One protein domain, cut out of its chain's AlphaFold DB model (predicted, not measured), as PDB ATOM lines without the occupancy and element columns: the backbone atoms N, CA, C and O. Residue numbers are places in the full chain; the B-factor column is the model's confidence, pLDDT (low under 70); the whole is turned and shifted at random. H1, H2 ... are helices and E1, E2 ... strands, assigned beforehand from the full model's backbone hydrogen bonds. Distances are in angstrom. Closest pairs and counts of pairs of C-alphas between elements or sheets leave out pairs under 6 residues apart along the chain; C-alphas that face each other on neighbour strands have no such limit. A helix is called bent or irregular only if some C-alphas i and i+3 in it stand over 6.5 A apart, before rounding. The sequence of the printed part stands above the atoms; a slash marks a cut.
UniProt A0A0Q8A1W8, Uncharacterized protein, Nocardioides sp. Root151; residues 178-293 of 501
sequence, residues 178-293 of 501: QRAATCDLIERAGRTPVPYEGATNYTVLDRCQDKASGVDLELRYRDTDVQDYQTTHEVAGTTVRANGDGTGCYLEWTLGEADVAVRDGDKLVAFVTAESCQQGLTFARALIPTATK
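This is residues 178 to 293 of the 501 residues of an uncharacterized protein of Nocardioides sp. Root151 (UniProt A0A0Q8A1W8). One strongly twisted sheet of seven strands curls round the helix H2, and the shorter helix H1 lies on the same face, over E2 near one edge of the sheet. The two helices and the sheet make two layers, helices on one face of a sheet. The printed part has 116 residues, with two named helices and seven named strands in the order H1 E1 E2 E3 E4 E5 E6 E7 H2; the class is mixed, helices and strands. The sheet's order is E1 E2 E3 E7 E6 E5 E4, all antiparallel. The whole is compact, with a radius of gyration of the C-alphas of 13.4 A, and its rounded outline spans 37 by 30 by 29 A.

In the sheet, E3, residues 215 to 222, and E7, residues 267 to 274, are antiparallel neighbours at 155 degrees, with N 218 and O 271 2.8 A apart. E3 bends by 53 degrees at residue 219. E7 and E6, residues 249 to 257, form a hairpin; N 272 and O 251 are 2.8 A apart. E6 and E5, residues 238 to 244, form another, with N 241 and O 252 at 2.8 A. E5 pairs with the edge strand E4, residues 231 to 235, with N 233 and O 240 at 2.8 A. Beside E3 is E2, residues 207 to 210, with N 217 and O 208 at 2.8 A, then the edge strand E1, residues 193 to 195, with N 194 and O 209 at 2.8 A. E1 E2 E3 and E4 E5 E6 E7 are meanders, each strand the antiparallel neighbour of the one before. The sheet curls round H2, residues 277 to 291; its closest C-alphas to E6 are those of Cys 277 and Cys 249, 5.0 A. H1, residues 182 to 188, stands up from the sheet at 43 degrees, at a height over the sheet of 7.7 A; Cys 183 and Cys 208 of E2 have the closest C-alphas, 5.2 A. H1 touches H2, about perpendicular at 77 degrees, through residues 287 to 291 of H2 alone; the C-alphas of Leu 185 and Ala 291 are closest, 5.8 A. Every O i to N i+4 pair is within hydrogen-bond range in H1, and 9 of 11 in H2. H2 is only just irregular: C-alphas 286 and 289 are 6.7 A apart.

E6 is 24.6 A long, E7 21.9 A, E3 20.5 A, H2 19.7 A and E5 19.0 A. H1 begins at C-alpha 182 (-21.910, 30.311, -32.818), and H2 ends at C-alpha 291 (-14.873, 36.761, -33.575).

The C-alphas farthest apart, those of Ala 212 and Asp 264, are 37.3 A apart. The printed part has no cut. The link E1 to E2, 11 residues, is long. Mean pLDDT of the printed part is 87.2; residues 198 to 202, 224 to 228 and 259 to 265 are under 70.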
ATOM      1  N   GLN A 178     -14.091  29.869 -26.317       87.38
ATOM      2  CA  GLN A 178     -14.746  28.587 -26.118       87.38
ATOM      3  C   GLN A 178     -16.138  28.721 -25.486       87.38
ATOM      4  O   GLN A 178     -16.942  27.817 -25.638       87.38
ATOM      5  N   ARG A 179     -16.448  29.811 -24.772       91.25
ATOM      6  CA  ARG A 179     -17.801  30.058 -24.239       91.25
ATOM      7  C   ARG A 179     -18.708  30.798 -25.226       91.25
ATOM      8  O   ARG A 179     -19.820  31.159 -24.866       91.25
ATOM      9  N   ALA A 180     -18.225  31.150 -26.415       89.44
ATOM     10  CA  ALA A 180     -19.046  31.862 -27.383       89.44
ATOM     11  C   ALA A 180     -20.025  30.892 -28.047       89.44
ATOM     12  O   ALA A 180     -19.626  29.821 -28.503       89.44
ATOM     13  N   ALA A 181     -21.290  31.297 -28.153       91.12
ATOM     14  CA  ALA A 181     -22.240  30.622 -29.019       91.12
ATOM     15  C   ALA A 181     -22.001  31.036 -30.475       91.12
ATOM     16  O   ALA A 181     -21.740  32.201 -30.786       91.12
ATOM     17  N   THR A 182     -22.140  30.089 -31.393       93.19
ATOM     18  CA  THR A 182     -21.910  30.311 -32.818       93.19
ATOM     19  C   THR A 182     -22.867  31.345 -33.412       93.19
ATOM     20  O   THR A 182     -22.457  32.156 -34.245       93.19
ATOM     21  N   CYS A 183     -24.122  31.384 -32.953       93.19
ATOM     22  CA  CYS A 183     -25.079  32.401 -33.391       93.19
ATOM     23  C   CYS A 183     -24.666  33.817 -32.975       93.19
ATOM     24  O   CYS A 183     -24.769  34.731 -33.792       93.19
ATOM     25  N   ASP A 184     -24.100  33.995 -31.780       92.12
ATOM     26  CA  ASP A 184     -23.607  35.301 -31.331       92.12
ATOM     27  C   ASP A 184     -22.427  35.788 -32.185       92.12
ATOM     28  O   ASP A 184     -22.246  36.991 -32.387       92.12
ATOM     29  N   LEU A 185     -21.591  34.864 -32.679       93.62
ATOM     30  CA  LEU A 185     -20.503  35.197 -33.601       93.62
ATOM     31  C   LEU A 185     -21.064  35.745 -34.925       93.62
ATOM     32  O   LEU A 185     -20.581  36.767 -35.420       93.62
ATOM     33  N   ILE A 186     -22.106  35.102 -35.465       95.25
ATOM     34  CA  ILE A 186     -22.808  35.540 -36.684       95.25
ATOM     35  C   ILE A 186     -23.483  36.897 -36.466       95.25
ATOM     36  O   ILE A 186     -23.291  37.812 -37.269       95.25
ATOM     37  N   GLU A 187     -24.222  37.060 -35.369       94.50
ATOM     38  CA  GLU A 187     -24.920  38.307 -35.048       94.50
ATOM     39  C   GLU A 187     -23.946  39.484 -34.937       94.50
ATOM     40  O   GLU A 187     -24.132  40.526 -35.570       94.50
ATOM     41  N   ARG A 188     -22.830  39.306 -34.219       92.88
ATOM     42  CA  ARG A 188     -21.794  40.344 -34.086       92.88
ATOM     43  C   ARG A 188     -21.077  40.663 -35.394       92.88
ATOM     44  O   ARG A 188     -20.515  41.748 -35.519       92.88
ATOM     45  N   ALA A 189     -21.099  39.757 -36.370       95.06
ATOM     46  CA  ALA A 189     -20.653  40.031 -37.734       95.06
ATOM     47  C   ALA A 189     -21.674  40.853 -38.553       95.06
ATOM     48  O   ALA A 189     -21.459  41.067 -39.749       95.06
ATOM     49  N   GLY A 190     -22.767  41.319 -37.934       95.50
ATOM     50  CA  GLY A 190     -23.821  42.109 -38.574       95.50
ATOM     51  C   GLY A 190     -24.746  41.273 -39.456       95.50
ATOM     52  O   GLY A 190     -25.286  41.788 -40.434       95.50
ATOM     53  N   ARG A 191     -24.878  39.976 -39.158       96.38
ATOM     54  CA  ARG A 191     -25.679  39.009 -39.923       96.38
ATOM     55  C   ARG A 191     -26.848  38.498 -39.085       96.38
ATOM     56  O   ARG A 191     -26.879  38.694 -37.876       96.38
ATOM     57  N   THR A 192     -27.822  37.858 -39.724       96.50
ATOM     58  CA  THR A 192     -29.002  37.321 -39.032       96.50
ATOM     59  C   THR A 192     -28.806  35.828 -38.787       96.50
ATOM     60  O   THR A 192     -28.882  35.059 -39.748       96.50
ATOM     61  N   PRO A 193     -28.550  35.396 -37.541       95.56
ATOM     62  CA  PRO A 193     -28.402  33.981 -37.242       95.56
ATOM     63  C   PRO A 193     -29.742  33.242 -37.333       95.56
ATOM     64  O   PRO A 193     -30.801  33.787 -37.020       95.56
ATOM     65  N   VAL A 194     -29.672  31.971 -37.712       92.38
ATOM     66  CA  VAL A 194     -30.715  30.962 -37.531       92.38
ATOM     67  C   VAL A 194     -30.077  29.822 -36.741       92.38
ATOM     68  O   VAL A 194     -29.121  29.213 -37.240       92.38
ATOM     69  N   PRO A 195     -30.540  29.542 -35.510       87.06
ATOM     70  CA  PRO A 195     -30.080  28.385 -34.757       87.06
ATOM     71  C   PRO A 195     -30.231  27.117 -35.592       87.06
ATOM     72  O   PRO A 195     -31.241  26.923 -36.267       87.06
ATOM     73  N   TYR A 196     -29.220  26.255 -35.572       81.44
ATOM     74  CA  TYR A 196     -29.330  24.986 -36.270       81.44
ATOM     75  C   TYR A 196     -30.235  24.046 -35.466       81.44
ATOM     76  O   TYR A 196     -29.861  23.601 -34.382       81.44
ATOM     77  N   GLU A 197     -31.419  23.738 -35.994       70.25
ATOM     78  CA  GLU A 197     -32.399  22.849 -35.343       70.25
ATOM     79  C   GLU A 197     -32.370  21.410 -35.899       70.25
ATOM     80  O   GLU A 197     -33.227  20.586 -35.587       70.25
ATOM     81  N   GLY A 198     -31.371  21.082 -36.726       57.91
ATOM     82  CA  GLY A 198     -31.256  19.785 -37.392       57.91
ATOM     83  C   GLY A 198     -30.549  18.695 -36.571       57.91
ATOM     84  O   GLY A 198     -29.475  18.920 -36.025       57.91
ATOM     85  N   ALA A 199     -31.122  17.484 -36.608       48.34
ATOM     86  CA  ALA A 199     -30.613  16.177 -36.158       48.34
ATOM     87  C   ALA A 199     -30.124  16.027 -34.696       48.34
ATOM     88  O   ALA A 199     -29.441  16.861 -34.114       48.34
ATOM     89  N   THR A 200     -30.418  14.851 -34.139       49.66
ATOM     90  CA  THR A 200     -30.344  14.433 -32.724       49.66
ATOM     91  C   THR A 200     -28.973  14.496 -32.031       49.66
ATOM     92  O   THR A 200     -28.876  14.102 -30.875       49.66
ATOM     93  N   ASN A 201     -27.908  14.951 -32.702       50.84
ATOM     94  CA  ASN A 201     -26.522  14.697 -32.279       50.84
ATOM     95  C   ASN A 201     -25.645  15.959 -32.152       50.84
ATOM     96  O   ASN A 201     -24.419  15.836 -32.053       50.84
ATOM     97  N   TYR A 202     -26.232  17.160 -32.167       62.38
ATOM     98  CA  TYR A 202     -25.477  18.415 -32.114       62.38
ATOM     99  C   TYR A 202     -25.942  19.348 -30.990       62.38
ATOM    100  O   TYR A 202     -27.133  19.502 -30.723       62.38
ATOM    101  N   THR A 203     -24.971  19.994 -30.347       71.06
ATOM    102  CA  THR A 203     -25.154  21.123 -29.433       71.06
ATOM    103  C   THR A 203     -25.523  22.362 -30.248       71.06
ATOM    104  O   THR A 203     -24.827  22.726 -31.200       71.06
ATOM    105  N   VAL A 204     -26.614  23.045 -29.892       77.06
ATOM    106  CA  VAL A 204     -27.070  24.225 -30.659       77.06
ATOM    107  C   VAL A 204     -26.149  25.433 -30.449       77.06
ATOM    108  O   VAL A 204     -26.107  26.338 -31.275       77.06
ATOM    109  N   LEU A 205     -25.335  25.422 -29.389       86.50
ATOM    110  CA  LEU A 205     -24.329  26.458 -29.148       86.50
ATOM    111  C   LEU A 205     -23.168  26.408 -30.142       86.50
ATOM    112  O   LEU A 205     -22.616  27.457 -30.454       86.50
ATOM    113  N   ASP A 206     -22.802  25.225 -30.644       88.00
ATOM    114  CA  ASP A 206     -21.622  25.073 -31.498       88.00
ATOM    115  C   ASP A 206     -21.927  25.279 -32.981       88.00
ATOM    116  O   ASP A 206     -20.987  25.453 -33.751       88.00
ATOM    117  N   ARG A 207     -23.197  25.325 -33.409       92.56
ATOM    118  CA  ARG A 207     -23.567  25.434 -34.829       92.56
ATOM    119  C   ARG A 207     -24.687  26.440 -35.074       92.56
ATOM    120  O   ARG A 207     -25.711  26.421 -34.405       92.56
ATOM    121  N   CYS A 208     -24.511  27.290 -36.080       94.38
ATOM    122  CA  CYS A 208     -25.512  28.273 -36.480       94.38
ATOM    123  C   CYS A 208     -25.430  28.553 -37.980       94.38
ATOM    124  O   CYS A 208     -24.359  28.418 -38.572       94.38
ATOM    125  N   GLN A 209     -26.536  28.969 -38.588       95.31
ATOM    126  CA  GLN A 209     -26.595  29.335 -39.999       95.31
ATOM    127  C   GLN A 209     -26.807  30.845 -40.161       95.31
ATOM    128  O   GLN A 209     -27.542  31.463 -39.398       95.31
ATOM    129  N   ASP A 210     -26.192  31.460 -41.169       96.88
ATOM    130  CA  ASP A 210     -26.559  32.810 -41.612       96.88
ATOM    131  C   ASP A 210     -27.802  32.751 -42.506       96.88
ATOM    132  O   ASP A 210     -27.738  32.221 -43.617       96.88
ATOM    133  N   LYS A 211     -28.914  33.347 -42.056       96.19
ATOM    134  CA  LYS A 211     -30.209  33.337 -42.757       96.19
ATOM    135  C   LYS A 211     -30.106  33.807 -44.206       96.19
ATOM    136  O   LYS A 211     -30.797  33.287 -45.073       96.19
ATOM    137  N   ALA A 212     -29.291  34.832 -44.460       96.56
ATOM    138  CA  ALA A 212     -29.248  35.491 -45.762       96.56
ATOM    139  C   ALA A 212     -28.489  34.672 -46.811       96.56
ATOM    140  O   ALA A 212     -28.819  34.736 -47.994       96.56
ATOM    141  N   SER A 213     -27.459  33.935 -46.393       96.19
ATOM    142  CA  SER A 213     -26.606  33.176 -47.307       96.19
ATOM    143  C   SER A 213     -26.765  31.662 -47.197       96.19
ATOM    144  O   SER A 213     -26.195  30.964 -48.022       96.19
ATOM    145  N   GLY A 214     -27.462  31.142 -46.183       95.44
ATOM    146  CA  GLY A 214     -27.511  29.701 -45.910       95.44
ATOM    147  C   GLY A 214     -26.149  29.109 -45.527       95.44
ATOM    148  O   GLY A 214     -25.939  27.911 -45.654       95.44
ATOM    149  N   VAL A 215     -25.196  29.950 -45.105       96.75
ATOM    150  CA  VAL A 215     -23.845  29.501 -44.735       96.75
ATOM    151  C   VAL A 215     -23.886  28.977 -43.310       96.75
ATOM    152  O   VAL A 215     -24.278  29.713 -42.405       96.75
ATOM    153  N   ASP A 216     -23.439  27.742 -43.117       95.12
ATOM    154  CA  ASP A 216     -23.334  27.122 -41.803       95.12
ATOM    155  C   ASP A 216     -21.967  27.429 -41.196       95.12
ATOM    156  O   ASP A 216     -20.934  27.232 -41.837       95.12
ATOM    157  N   LEU A 217     -21.959  27.861 -39.941       95.50
ATOM    158  CA  LEU A 217     -20.777  27.987 -39.104       95.50
ATOM    159  C   LEU A 217     -20.849  26.942 -37.993       95.50
ATOM    160  O   LEU A 217     -21.902  26.740 -37.387       95.50
ATOM    161  N   GLU A 218     -19.717  26.319 -37.698       94.38
ATOM    162  CA  GLU A 218     -19.553  25.383 -36.599       94.38
ATOM    163  C   GLU A 218     -18.229  25.612 -35.858       94.38
ATOM    164  O   GLU A 218     -17.206  25.897 -36.478       94.38
ATOM    165  N   LEU A 219     -18.236  25.468 -34.534       93.06
ATOM    166  CA  LEU A 219     -17.036  25.471 -33.698       93.06
ATOM    167  C   LEU A 219     -16.639  24.040 -33.334       93.06
ATOM    168  O   LEU A 219     -17.474  23.243 -32.903       93.06
ATOM    169  N   ARG A 220     -15.358  23.704 -33.504       91.50
ATOM    170  CA  ARG A 220     -14.811  22.373 -33.196       91.50
ATOM    171  C   ARG A 220     -13.410  22.482 -32.610       91.50
ATOM    172  O   ARG A 220     -12.718  23.473 -32.850       91.50
ATOM    173  N   TYR A 221     -12.982  21.450 -31.890       89.81
ATOM    174  CA  TYR A 221     -11.563  21.246 -31.622       89.81
ATOM    175  C   TYR A 221     -10.967  20.356 -32.706       89.81
ATOM    176  O   TYR A 221     -11.603  19.406 -33.164       89.81
ATOM    177  N   ARG A 222      -9.768  20.700 -33.175       84.38
ATOM    178  CA  ARG A 222      -9.118  19.932 -34.234       84.38
ATOM    179  C   ARG A 222      -7.604  20.010 -34.161       84.38
ATOM    180  O   ARG A 222      -7.050  21.092 -33.957       84.38
ATOM    181  N   ASP A 223      -6.970  18.885 -34.471       72.19
ATOM    182  CA  ASP A 223      -5.574  18.842 -34.878       72.19
ATOM    183  C   ASP A 223      -5.446  19.462 -36.279       72.19
ATOM    184  O   ASP A 223      -6.024  18.990 -37.269       72.19
ATOM    185  N   THR A 224      -4.702  20.564 -36.364       60.81
ATOM    186  CA  THR A 224      -4.528  21.325 -37.601       60.81
ATOM    187  C   THR A 224      -3.737  20.586 -38.685       60.81
ATOM    188  O   THR A 224      -3.642  21.115 -39.794       60.81
ATOM    189  N   ASP A 225      -3.207  19.392 -38.422       61.00
ATOM    190  CA  ASP A 225      -2.355  18.661 -39.366       61.00
ATOM    191  C   ASP A 225      -3.114  17.644 -40.249       61.00
ATOM    192  O   ASP A 225      -2.517  17.004 -41.114       61.00
ATOM    193  N   VAL A 226      -4.439  17.501 -40.090       53.28
ATOM    194  CA  VAL A 226      -5.172  16.294 -40.541       53.28
ATOM    195  C   VAL A 226      -6.029  16.466 -41.820       53.28
ATOM    196  O   VAL A 226      -6.815  15.582 -42.149       53.28
ATOM    197  N   GLN A 227      -5.916  17.548 -42.608       63.84
ATOM    198  CA  GLN A 227      -6.663  17.640 -43.886       63.84
ATOM    199  C   GLN A 227      -5.899  18.241 -45.072       63.84
ATOM    200  O   GLN A 227      -5.312  19.317 -44.972       63.84
ATOM    201  N   ASP A 228      -6.045  17.583 -46.229       66.81
ATOM    202  CA  ASP A 228      -5.615  18.043 -47.555       66.81
ATOM    203  C   ASP A 228      -6.527  19.177 -48.067       66.81
ATOM    204  O   ASP A 228      -7.270  19.030 -49.042       66.81
ATOM    205  N   TYR A 229      -6.521  20.328 -47.391       75.44
ATOM    206  CA  TYR A 229      -7.143  21.534 -47.935       75.44
ATOM    207  C   TYR A 229      -6.394  21.970 -49.196       75.44
ATOM    208  O   TYR A 229      -5.174  22.137 -49.188       75.44
ATOM    209  N   GLN A 230      -7.133  22.161 -50.288       78.81
ATOM    210  CA  GLN A 230      -6.540  22.408 -51.602       78.81
ATOM    211  C   GLN A 230      -6.003  23.834 -51.748       78.81
ATOM    212  O   GLN A 230      -5.027  24.052 -52.468       78.81
ATOM    213  N   THR A 231      -6.630  24.812 -51.086       92.31
ATOM    214  CA  THR A 231      -6.247  26.222 -51.194       92.31
ATOM    215  C   THR A 231      -6.194  26.914 -49.836       92.31
ATOM    216  O   THR A 231      -6.867  26.542 -48.875       92.31
ATOM    217  N   THR A 232      -5.374  27.961 -49.755       94.56
ATOM    218  CA  THR A 232      -5.293  28.866 -48.605       94.56
ATOM    219  C   THR A 232      -5.564  30.296 -49.055       94.56
ATOM    220  O   THR A 232      -5.232  30.692 -50.174       94.56
ATOM    221  N   HIS A 233      -6.202  31.071 -48.186       96.12
ATOM    222  CA  HIS A 233      -6.557  32.464 -48.411       96.12
ATOM    223  C   HIS A 233      -6.201  33.285 -47.178       96.12
ATOM    224  O   HIS A 233      -6.438  32.852 -46.057       96.12
ATOM    225  N   GLU A 234      -5.699  34.499 -47.375       97.06
ATOM    226  CA  GLU A 234      -5.474  35.436 -46.276       97.06
ATOM    227  C   GLU A 234      -6.692  36.345 -46.093       97.06
ATOM    228  O   GLU A 234      -7.116  37.044 -47.021       97.06
ATOM    229  N   VAL A 235      -7.261  36.342 -44.887       95.69
ATOM    230  CA  VAL A 235      -8.420  37.156 -44.515       95.69
ATOM    231  C   VAL A 235      -8.121  37.877 -43.208       95.69
ATOM    232  O   VAL A 235      -8.039  37.254 -42.159       95.69
ATOM    233  N   ALA A 236      -7.953  39.201 -43.270       93.25
ATOM    234  CA  ALA A 236      -7.643  40.036 -42.102       93.25
ATOM    235  C   ALA A 236      -6.420  39.559 -41.279       93.25
ATOM    236  O   ALA A 236      -6.374  39.751 -40.069       93.25
ATOM    237  N   GLY A 237      -5.421  38.960 -41.943       93.81
ATOM    238  CA  GLY A 237      -4.223  38.405 -41.297       93.81
ATOM    239  C   GLY A 237      -4.412  37.004 -40.705       93.81
ATOM    240  O   GLY A 237      -3.542  36.530 -39.980       93.81
ATOM    241  N   THR A 238      -5.543  36.357 -40.985       95.06
ATOM    242  CA  THR A 238      -5.815  34.963 -40.642       95.06
ATOM    243  C   THR A 238      -5.775  34.109 -41.903       95.06
ATOM    244  O   THR A 238      -6.486  34.383 -42.875       95.06
ATOM    245  N   THR A 239      -4.986  33.037 -41.861       95.50
ATOM    246  CA  THR A 239      -4.974  32.018 -42.907       95.50
ATOM    247  C   THR A 239      -6.252  31.186 -42.830       95.50
ATOM    248  O   THR A 239      -6.474  30.439 -41.878       95.50
ATOM    249  N   VAL A 240      -7.083  31.303 -43.859       95.88
ATOM    250  CA  VAL A 240      -8.293  30.511 -44.069       95.88
ATOM    251  C   VAL A 240      -7.981  29.405 -45.063       95.88
ATOM    252  O   VAL A 240      -7.612  29.665 -46.211       95.88
ATOM    253  N   ARG A 241      -8.133  28.159 -44.631       94.81
ATOM    254  CA  ARG A 241      -8.001  26.976 -45.481       94.81
ATOM    255  C   ARG A 241      -9.339  26.712 -46.155       94.81
ATOM    256  O   ARG A 241     -10.369  26.805 -45.496       94.81
ATOM    257  N   ALA A 242      -9.338  26.422 -47.450       95.19
ATOM    258  CA  ALA A 242     -10.549  26.175 -48.223       95.19
ATOM    259  C   ALA A 242     -10.422  24.894 -49.057       95.19
ATOM    260  O   ALA A 242      -9.364  24.574 -49.603       95.19
ATOM    261  N   ASN A 243     -11.515  24.138 -49.121       93.75
ATOM    262  CA  ASN A 243     -11.642  22.946 -49.943       93.75
ATOM    263  C   ASN A 243     -13.006  22.974 -50.638       93.75
ATOM    264  O   ASN A 243     -14.037  22.994 -49.967       93.75
ATOM    265  N   GLY A 244     -13.002  23.007 -51.968       89.81
ATOM    266  CA  GLY A 244     -14.211  22.957 -52.783       89.81
ATOM    267  C   GLY A 244     -14.214  21.698 -53.639       89.81
ATOM    268  O   GLY A 244     -13.263  21.458 -54.378       89.81
ATOM    269  N   ASP A 245     -15.287  20.914 -53.565       86.44
ATOM    270  CA  ASP A 245     -15.443  19.649 -54.301       86.44
ATOM    271  C   ASP A 245     -16.479  19.731 -55.438       86.44
ATOM    272  O   ASP A 245     -16.839  18.726 -56.046       86.44
ATOM    273  N   GLY A 246     -16.964  20.940 -55.736       83.00
ATOM    274  CA  GLY A 246     -17.997  21.195 -56.742       83.00
ATOM    275  C   GLY A 246     -19.433  20.971 -56.259       83.00
ATOM    276  O   GLY A 246     -20.352  21.383 -56.963       83.00
ATOM    277  N   THR A 247     -19.637  20.386 -55.075       88.06
ATOM    278  CA  THR A 247     -20.956  20.280 -54.421       88.06
ATOM    279  C   THR A 247     -21.106  21.246 -53.248       88.06
ATOM    280  O   THR A 247     -22.222  21.610 -52.889       88.06
ATOM    281  N   GLY A 248     -19.989  21.732 -52.705       93.38
ATOM    282  CA  GLY A 248     -19.958  22.854 -51.779       93.38
ATOM    283  C   GLY A 248     -18.546  23.390 -51.575       93.38
ATOM    284  O   GLY A 248     -17.612  23.085 -52.327       93.38
ATOM    285  N   CYS A 249     -18.387  24.207 -50.544       95.94
ATOM    286  CA  CYS A 249     -17.092  24.629 -50.047       95.94
ATOM    287  C   CYS A 249     -17.030  24.558 -48.530       95.94
ATOM    288  O   CYS A 249     -17.925  25.037 -47.833       95.94
ATOM    289  N   TYR A 250     -15.915  24.023 -48.050       95.12
ATOM    290  CA  TYR A 250     -15.573  23.943 -46.644       95.12
ATOM    291  C   TYR A 250     -14.422  24.893 -46.363       95.12
ATOM    292  O   TYR A 250     -13.397  24.844 -47.048       95.12
ATOM    293  N   LEU A 251     -14.589  25.761 -45.372       95.50
ATOM    294  CA  LEU A 251     -13.549  26.677 -44.933       95.50
ATOM    295  C   LEU A 251     -13.220  26.412 -43.473       95.50
ATOM    296  O   LEU A 251     -14.101  26.088 -42.684       95.50
ATOM    297  N   GLU A 252     -11.956  26.580 -43.114       95.19
ATOM    298  CA  GLU A 252     -11.496  26.403 -41.744       95.19
ATOM    299  C   GLU A 252     -10.424  27.430 -41.393       95.19
ATOM    300  O   GLU A 252      -9.543  27.735 -42.204       95.19
ATOM    301  N   TRP A 253     -10.488  27.967 -40.178       94.44
ATOM    302  CA  TRP A 253      -9.408  28.761 -39.599       94.44
ATOM    303  C   TRP A 253      -9.381  28.640 -38.076       94.44
ATOM    304  O   TRP A 253     -10.388  28.353 -37.429       94.44
ATOM    305  N   THR A 254      -8.210  28.887 -37.493       93.44
ATOM    306  CA  THR A 254      -8.013  28.890 -36.040       93.44
ATOM    307  C   THR A 254      -8.553  30.176 -35.416       93.44
ATOM    308  O   THR A 254      -8.203  31.275 -35.846       93.44
ATOM    309  N   LEU A 255      -9.366  30.034 -34.369       91.00
ATOM    310  CA  LEU A 255      -9.829  31.132 -33.517       91.00
ATOM    311  C   LEU A 255      -8.931  31.339 -32.291       91.00
ATOM    312  O   LEU A 255      -8.793  32.465 -31.817       91.00
ATOM    313  N   GLY A 256      -8.317  30.268 -31.785       88.12
ATOM    314  CA  GLY A 256      -7.415  30.307 -30.638       88.12
ATOM    315  C   GLY A 256      -6.969  28.918 -30.186       88.12
ATOM    316  O   GLY A 256      -7.305  27.909 -30.809       88.12
ATOM    317  N   GLU A 257      -6.214  28.882 -29.092       84.56
ATOM    318  CA  GLU A 257      -5.840  27.640 -28.409       84.56
ATOM    319  C   GLU A 257      -7.061  27.015 -27.716       84.56
ATOM    320  O   GLU A 257      -7.982  27.726 -27.302       84.56
ATOM    321  N   ALA A 258      -7.073  25.690 -27.578       80.19
ATOM    322  CA  ALA A 258      -8.057  25.020 -26.737       80.19
ATOM    323  C   ALA A 258      -7.765  25.278 -25.244       80.19
ATOM    324  O   ALA A 258      -6.609  25.330 -24.832       80.19
ATOM    325  N   ASP A 259      -8.804  25.453 -24.419       65.75
ATOM    326  CA  ASP A 259      -8.666  25.815 -22.996       65.75
ATOM    327  C   ASP A 259      -8.850  24.637 -22.020       65.75
ATOM    328  O   ASP A 259      -8.729  24.819 -20.807       65.75
ATOM    329  N   VAL A 260      -9.142  23.439 -22.530       60.78
ATOM    330  CA  VAL A 260      -9.485  22.242 -21.744       60.78
ATOM    331  C   VAL A 260      -8.566  21.064 -22.070       60.78
ATOM    332  O   VAL A 260      -7.717  21.153 -22.951       60.78
ATOM    333  N   ALA A 261      -8.726  19.965 -21.324       60.00
ATOM    334  CA  ALA A 261      -8.117  18.654 -21.568       60.00
ATOM    335  C   ALA A 261      -8.570  18.061 -22.920       60.00
ATOM    336  O   ALA A 261      -9.289  17.066 -22.991       60.00
ATOM    337  N   VAL A 262      -8.189  18.725 -24.002       63.97
ATOM    338  CA  VAL A 262      -8.243  18.224 -25.369       63.97
ATOM    339  C   VAL A 262      -6.970  17.409 -25.608       63.97
ATOM    340  O   VAL A 262      -6.059  17.401 -24.775       63.97
ATOM    341  N   ARG A 263      -6.894  16.674 -26.718       65.31
ATOM    342  CA  ARG A 263      -5.628  16.066 -27.136       65.31
ATOM    343  C   ARG A 263      -4.584  17.176 -27.293       65.31
ATOM    344  O   ARG A 263      -4.893  18.239 -27.827       65.31
ATOM    345  N   ASP A 264      -3.375  16.937 -26.784       64.50
ATOM    346  CA  ASP A 264      -2.279  17.905 -26.870       64.50
ATOM    347  C   ASP A 264      -2.109  18.387 -28.321       64.50
ATOM    348  O   ASP A 264      -1.897  17.576 -29.220       64.50
ATOM    349  N   GLY A 265      -2.182  19.706 -28.530       69.31
ATOM    350  CA  GLY A 265      -2.013  20.344 -29.842       69.31
ATOM    351  C   GLY A 265      -3.305  20.756 -30.555       69.31
ATOM    352  O   GLY A 265      -3.227  21.512 -31.526       69.31
ATOM    353  N   ASP A 266      -4.476  20.338 -30.069       82.06
ATOM    354  CA  ASP A 266      -5.750  20.719 -30.679       82.06
ATOM    355  C   ASP A 266      -6.055  22.213 -30.492       82.06
ATOM    356  O   ASP A 266      -5.830  22.810 -29.434       82.06
ATOM    357  N   LYS A 267      -6.620  22.822 -31.538       88.62
ATOM    358  CA  LYS A 267      -6.996  24.241 -31.559       88.62
ATOM    359  C   LYS A 267      -8.496  24.408 -31.698       88.62
ATOM    360  O   LYS A 267      -9.167  23.573 -32.302       88.62
ATOM    361  N   LEU A 268      -9.016  25.525 -31.190       91.62
ATOM    362  CA  LEU A 268     -10.384  25.937 -31.480       91.62
ATOM    363  C   LEU A 268     -10.441  26.463 -32.915       91.62
ATOM    364  O   LEU A 268      -9.809  27.475 -33.240       91.62
ATOM    365  N   VAL A 269     -11.208  25.790 -33.766       92.88
ATOM    366  CA  VAL A 269     -11.384  26.160 -35.171       92.88
ATOM    367  C   VAL A 269     -12.823  26.570 -35.458       92.88
ATOM    368  O   VAL A 269     -13.773  26.014 -34.907       92.88
ATOM    369  N   ALA A 270     -12.971  27.547 -36.349       94.75
ATOM    370  CA  ALA A 270     -14.227  27.826 -37.025       94.75
ATOM    371  C   ALA A 270     -14.262  27.017 -38.321       94.75
ATOM    372  O   ALA A 270     -13.376  27.166 -39.161       94.75
ATOM    373  N   PHE A 271     -15.285  26.186 -38.477       94.56
ATOM    374  CA  PHE A 271     -15.554  25.386 -39.662       94.56
ATOM    375  C   PHE A 271     -16.800  25.931 -40.359       94.56
ATOM    376  O   PHE A 271     -17.854  26.060 -39.744       94.56
ATOM    377  N   VAL A 272     -16.687  26.271 -41.637       95.75
ATOM    378  CA  VAL A 272     -17.771  26.862 -42.424       95.75
ATOM    379  C   VAL A 272     -18.131  25.951 -43.584       95.75
ATOM    380  O   VAL A 272     -17.245  25.561 -44.341       95.75
ATOM    381  N   THR A 273     -19.424  25.691 -43.766       95.50
ATOM    382  CA  THR A 273     -19.975  25.015 -44.949       95.50
ATOM    383  C   THR A 273     -20.796  26.015 -45.759       95.50
ATOM    384  O   THR A 273     -21.678  26.683 -45.224       95.50
ATOM    385  N   ALA A 274     -20.503  26.130 -47.052       97.12
ATOM    386  CA  ALA A 274     -21.165  27.050 -47.976       97.12
ATOM    387  C   ALA A 274     -21.419  26.379 -49.334       97.12
ATOM    388  O   ALA A 274     -20.741  25.415 -49.687       97.12
ATOM    389  N   GLU A 275     -22.324  26.928 -50.147       97.19
ATOM    390  CA  GLU A 275     -22.574  26.429 -51.511       97.19
ATOM    391  C   GLU A 275     -21.388  26.706 -52.452       97.19
ATOM    392  O   GLU A 275     -21.169  26.007 -53.438       97.19
ATOM    393  N   SER A 276     -20.591  27.738 -52.155       96.81
ATOM    394  CA  SER A 276     -19.389  28.073 -52.920       96.81
ATOM    395  C   SER A 276     -18.298  28.701 -52.054       96.81
ATOM    396  O   SER A 276     -18.573  29.367 -51.053       96.81
ATOM    397  N   CYS A 277     -17.034  28.572 -52.473       96.69
ATOM    398  CA  CYS A 277     -15.919  29.160 -51.726       96.69
ATOM    399  C   CYS A 277     -15.953  30.686 -51.713       96.69
ATOM    400  O   CYS A 277     -15.543  31.299 -50.733       96.69
ATOM    401  N   GLN A 278     -16.494  31.321 -52.754       97.06
ATOM    402  CA  GLN A 278     -16.647  32.773 -52.767       97.06
ATOM    403  C   GLN A 278     -17.654  33.246 -51.708       97.06
ATOM    404  O   GLN A 278     -17.415  34.256 -51.037       97.06
ATOM    405  N   GLN A 279     -18.755  32.511 -51.539       97.50
ATOM    406  CA  GLN A 279     -19.749  32.777 -50.505       97.50
ATOM    407  C   GLN A 279     -19.143  32.576 -49.108       97.50
ATOM    408  O   GLN A 279     -19.176  33.502 -48.295       97.50
ATOM    409  N   GLY A 280     -18.487  31.435 -48.866       97.25
ATOM    410  CA  GLY A 280     -17.815  31.149 -47.596       97.25
ATOM    411  C   GLY A 280     -16.711  32.157 -47.249       97.25
ATOM    412  O   GLY A 280     -16.643  32.634 -46.120       97.25
ATOM    413  N   LEU A 281     -15.892  32.582 -48.219       97.81
ATOM    414  CA  LEU A 281     -14.851  33.596 -47.999       97.81
ATOM    415  C   LEU A 281     -15.444  34.978 -47.703       97.81
ATOM    416  O   LEU A 281     -14.875  35.750 -46.933       97.81
ATOM    417  N   THR A 282     -16.584  35.317 -48.309       97.69
ATOM    418  CA  THR A 282     -17.305  36.565 -48.005       97.69
ATOM    419  C   THR A 282     -17.849  36.550 -46.581       97.69
ATOM    420  O   THR A 282     -17.758  37.556 -45.875       97.69
ATOM    421  N   PHE A 283     -18.358  35.404 -46.138       97.44
ATOM    422  CA  PHE A 283     -18.765  35.192 -44.757       97.44
ATOM    423  C   PHE A 283     -17.569  35.294 -43.790       97.44
ATOM    424  O   PHE A 283     -17.605  36.108 -42.868       97.44
ATOM    425  N   ALA A 284     -16.462  34.595 -44.064       97.19
ATOM    426  CA  ALA A 284     -15.245  34.634 -43.245       97.19
ATOM    427  C   ALA A 284     -14.663  36.056 -43.099       97.19
ATOM    428  O   ALA A 284     -14.275  36.453 -42.002       97.19
ATOM    429  N   ARG A 285     -14.665  36.867 -44.170       97.00
ATOM    430  CA  ARG A 285     -14.234  38.283 -44.128       97.00
ATOM    431  C   ARG A 285     -15.045  39.139 -43.159       97.00
ATOM    432  O   ARG A 285     -14.489  40.072 -42.587       97.00
ATOM    433  N   ALA A 286     -16.333  38.847 -42.997       95.69
ATOM    434  CA  ALA A 286     -17.184  39.547 -42.039       95.69
ATOM    435  C   ALA A 286     -16.955  39.045 -40.604       95.69
ATOM    436  O   ALA A 286     -16.951  39.840 -39.670       95.69
ATOM    437  N   LEU A 287     -16.742  37.737 -40.444       96.06
ATOM    438  CA  LEU A 287     -16.696  37.070 -39.146       96.06
ATOM    439  C   LEU A 287     -15.345  37.191 -38.424       96.06
ATOM    440  O   LEU A 287     -15.301  37.441 -37.225       96.06
ATOM    441  N   ILE A 288     -14.226  37.023 -39.133       96.06
ATOM    442  CA  ILE A 288     -12.884  36.983 -38.521       96.06
ATOM    443  C   ILE A 288     -12.563  38.248 -37.692       96.06
ATOM    444  O   ILE A 288     -12.103  38.114 -36.553       96.06
ATOM    445  N   PRO A 289     -12.844  39.479 -38.172       93.00
ATOM    446  CA  PRO A 289     -12.544  40.694 -37.408       93.00
ATOM    447  C   PRO A 289     -13.377  40.876 -36.130       93.00
ATOM    448  O   PRO A 289     -12.995  41.677 -35.268       93.00
ATOM    449  N   THR A 290     -14.527  40.202 -36.026       91.19
ATOM    450  CA  THR A 290     -15.463  40.324 -34.898       91.19
ATOM    451  C   THR A 290     -15.323  39.169 -33.914       91.19
ATOM    452  O   THR A 290     -15.410  39.403 -32.709       91.19
ATOM    453  N   ALA A 291     -15.015  37.960 -34.396       88.00
ATOM    454  CA  ALA A 291     -14.873  36.761 -33.575       88.00
ATOM    455  C   ALA A 291     -13.839  36.933 -32.452       88.00
ATOM    456  O   ALA A 291     -14.105  36.590 -31.309       88.00
ATOM    457  N   THR A 292     -12.697  37.566 -32.737       78.06
ATOM    458  CA  THR A 292     -11.618  37.800 -31.754       78.06
ATOM    459  C   THR A 292     -11.970  38.798 -30.644       78.06
ATOM    460  O   THR A 292     -11.225  38.930 -29.675       78.06
ATOM    461  N   LYS A 293     -13.091  39.516 -30.774       84.19
ATOM    462  CA  LYS A 293     -13.536  40.559 -29.834       84.19
ATOM    463  C   LYS A 293     -14.754  40.145 -29.021       84.19
ATOM    464  O   LYS A 293     -15.285  40.961 -28.269       84.19
TER     465      LYS A 293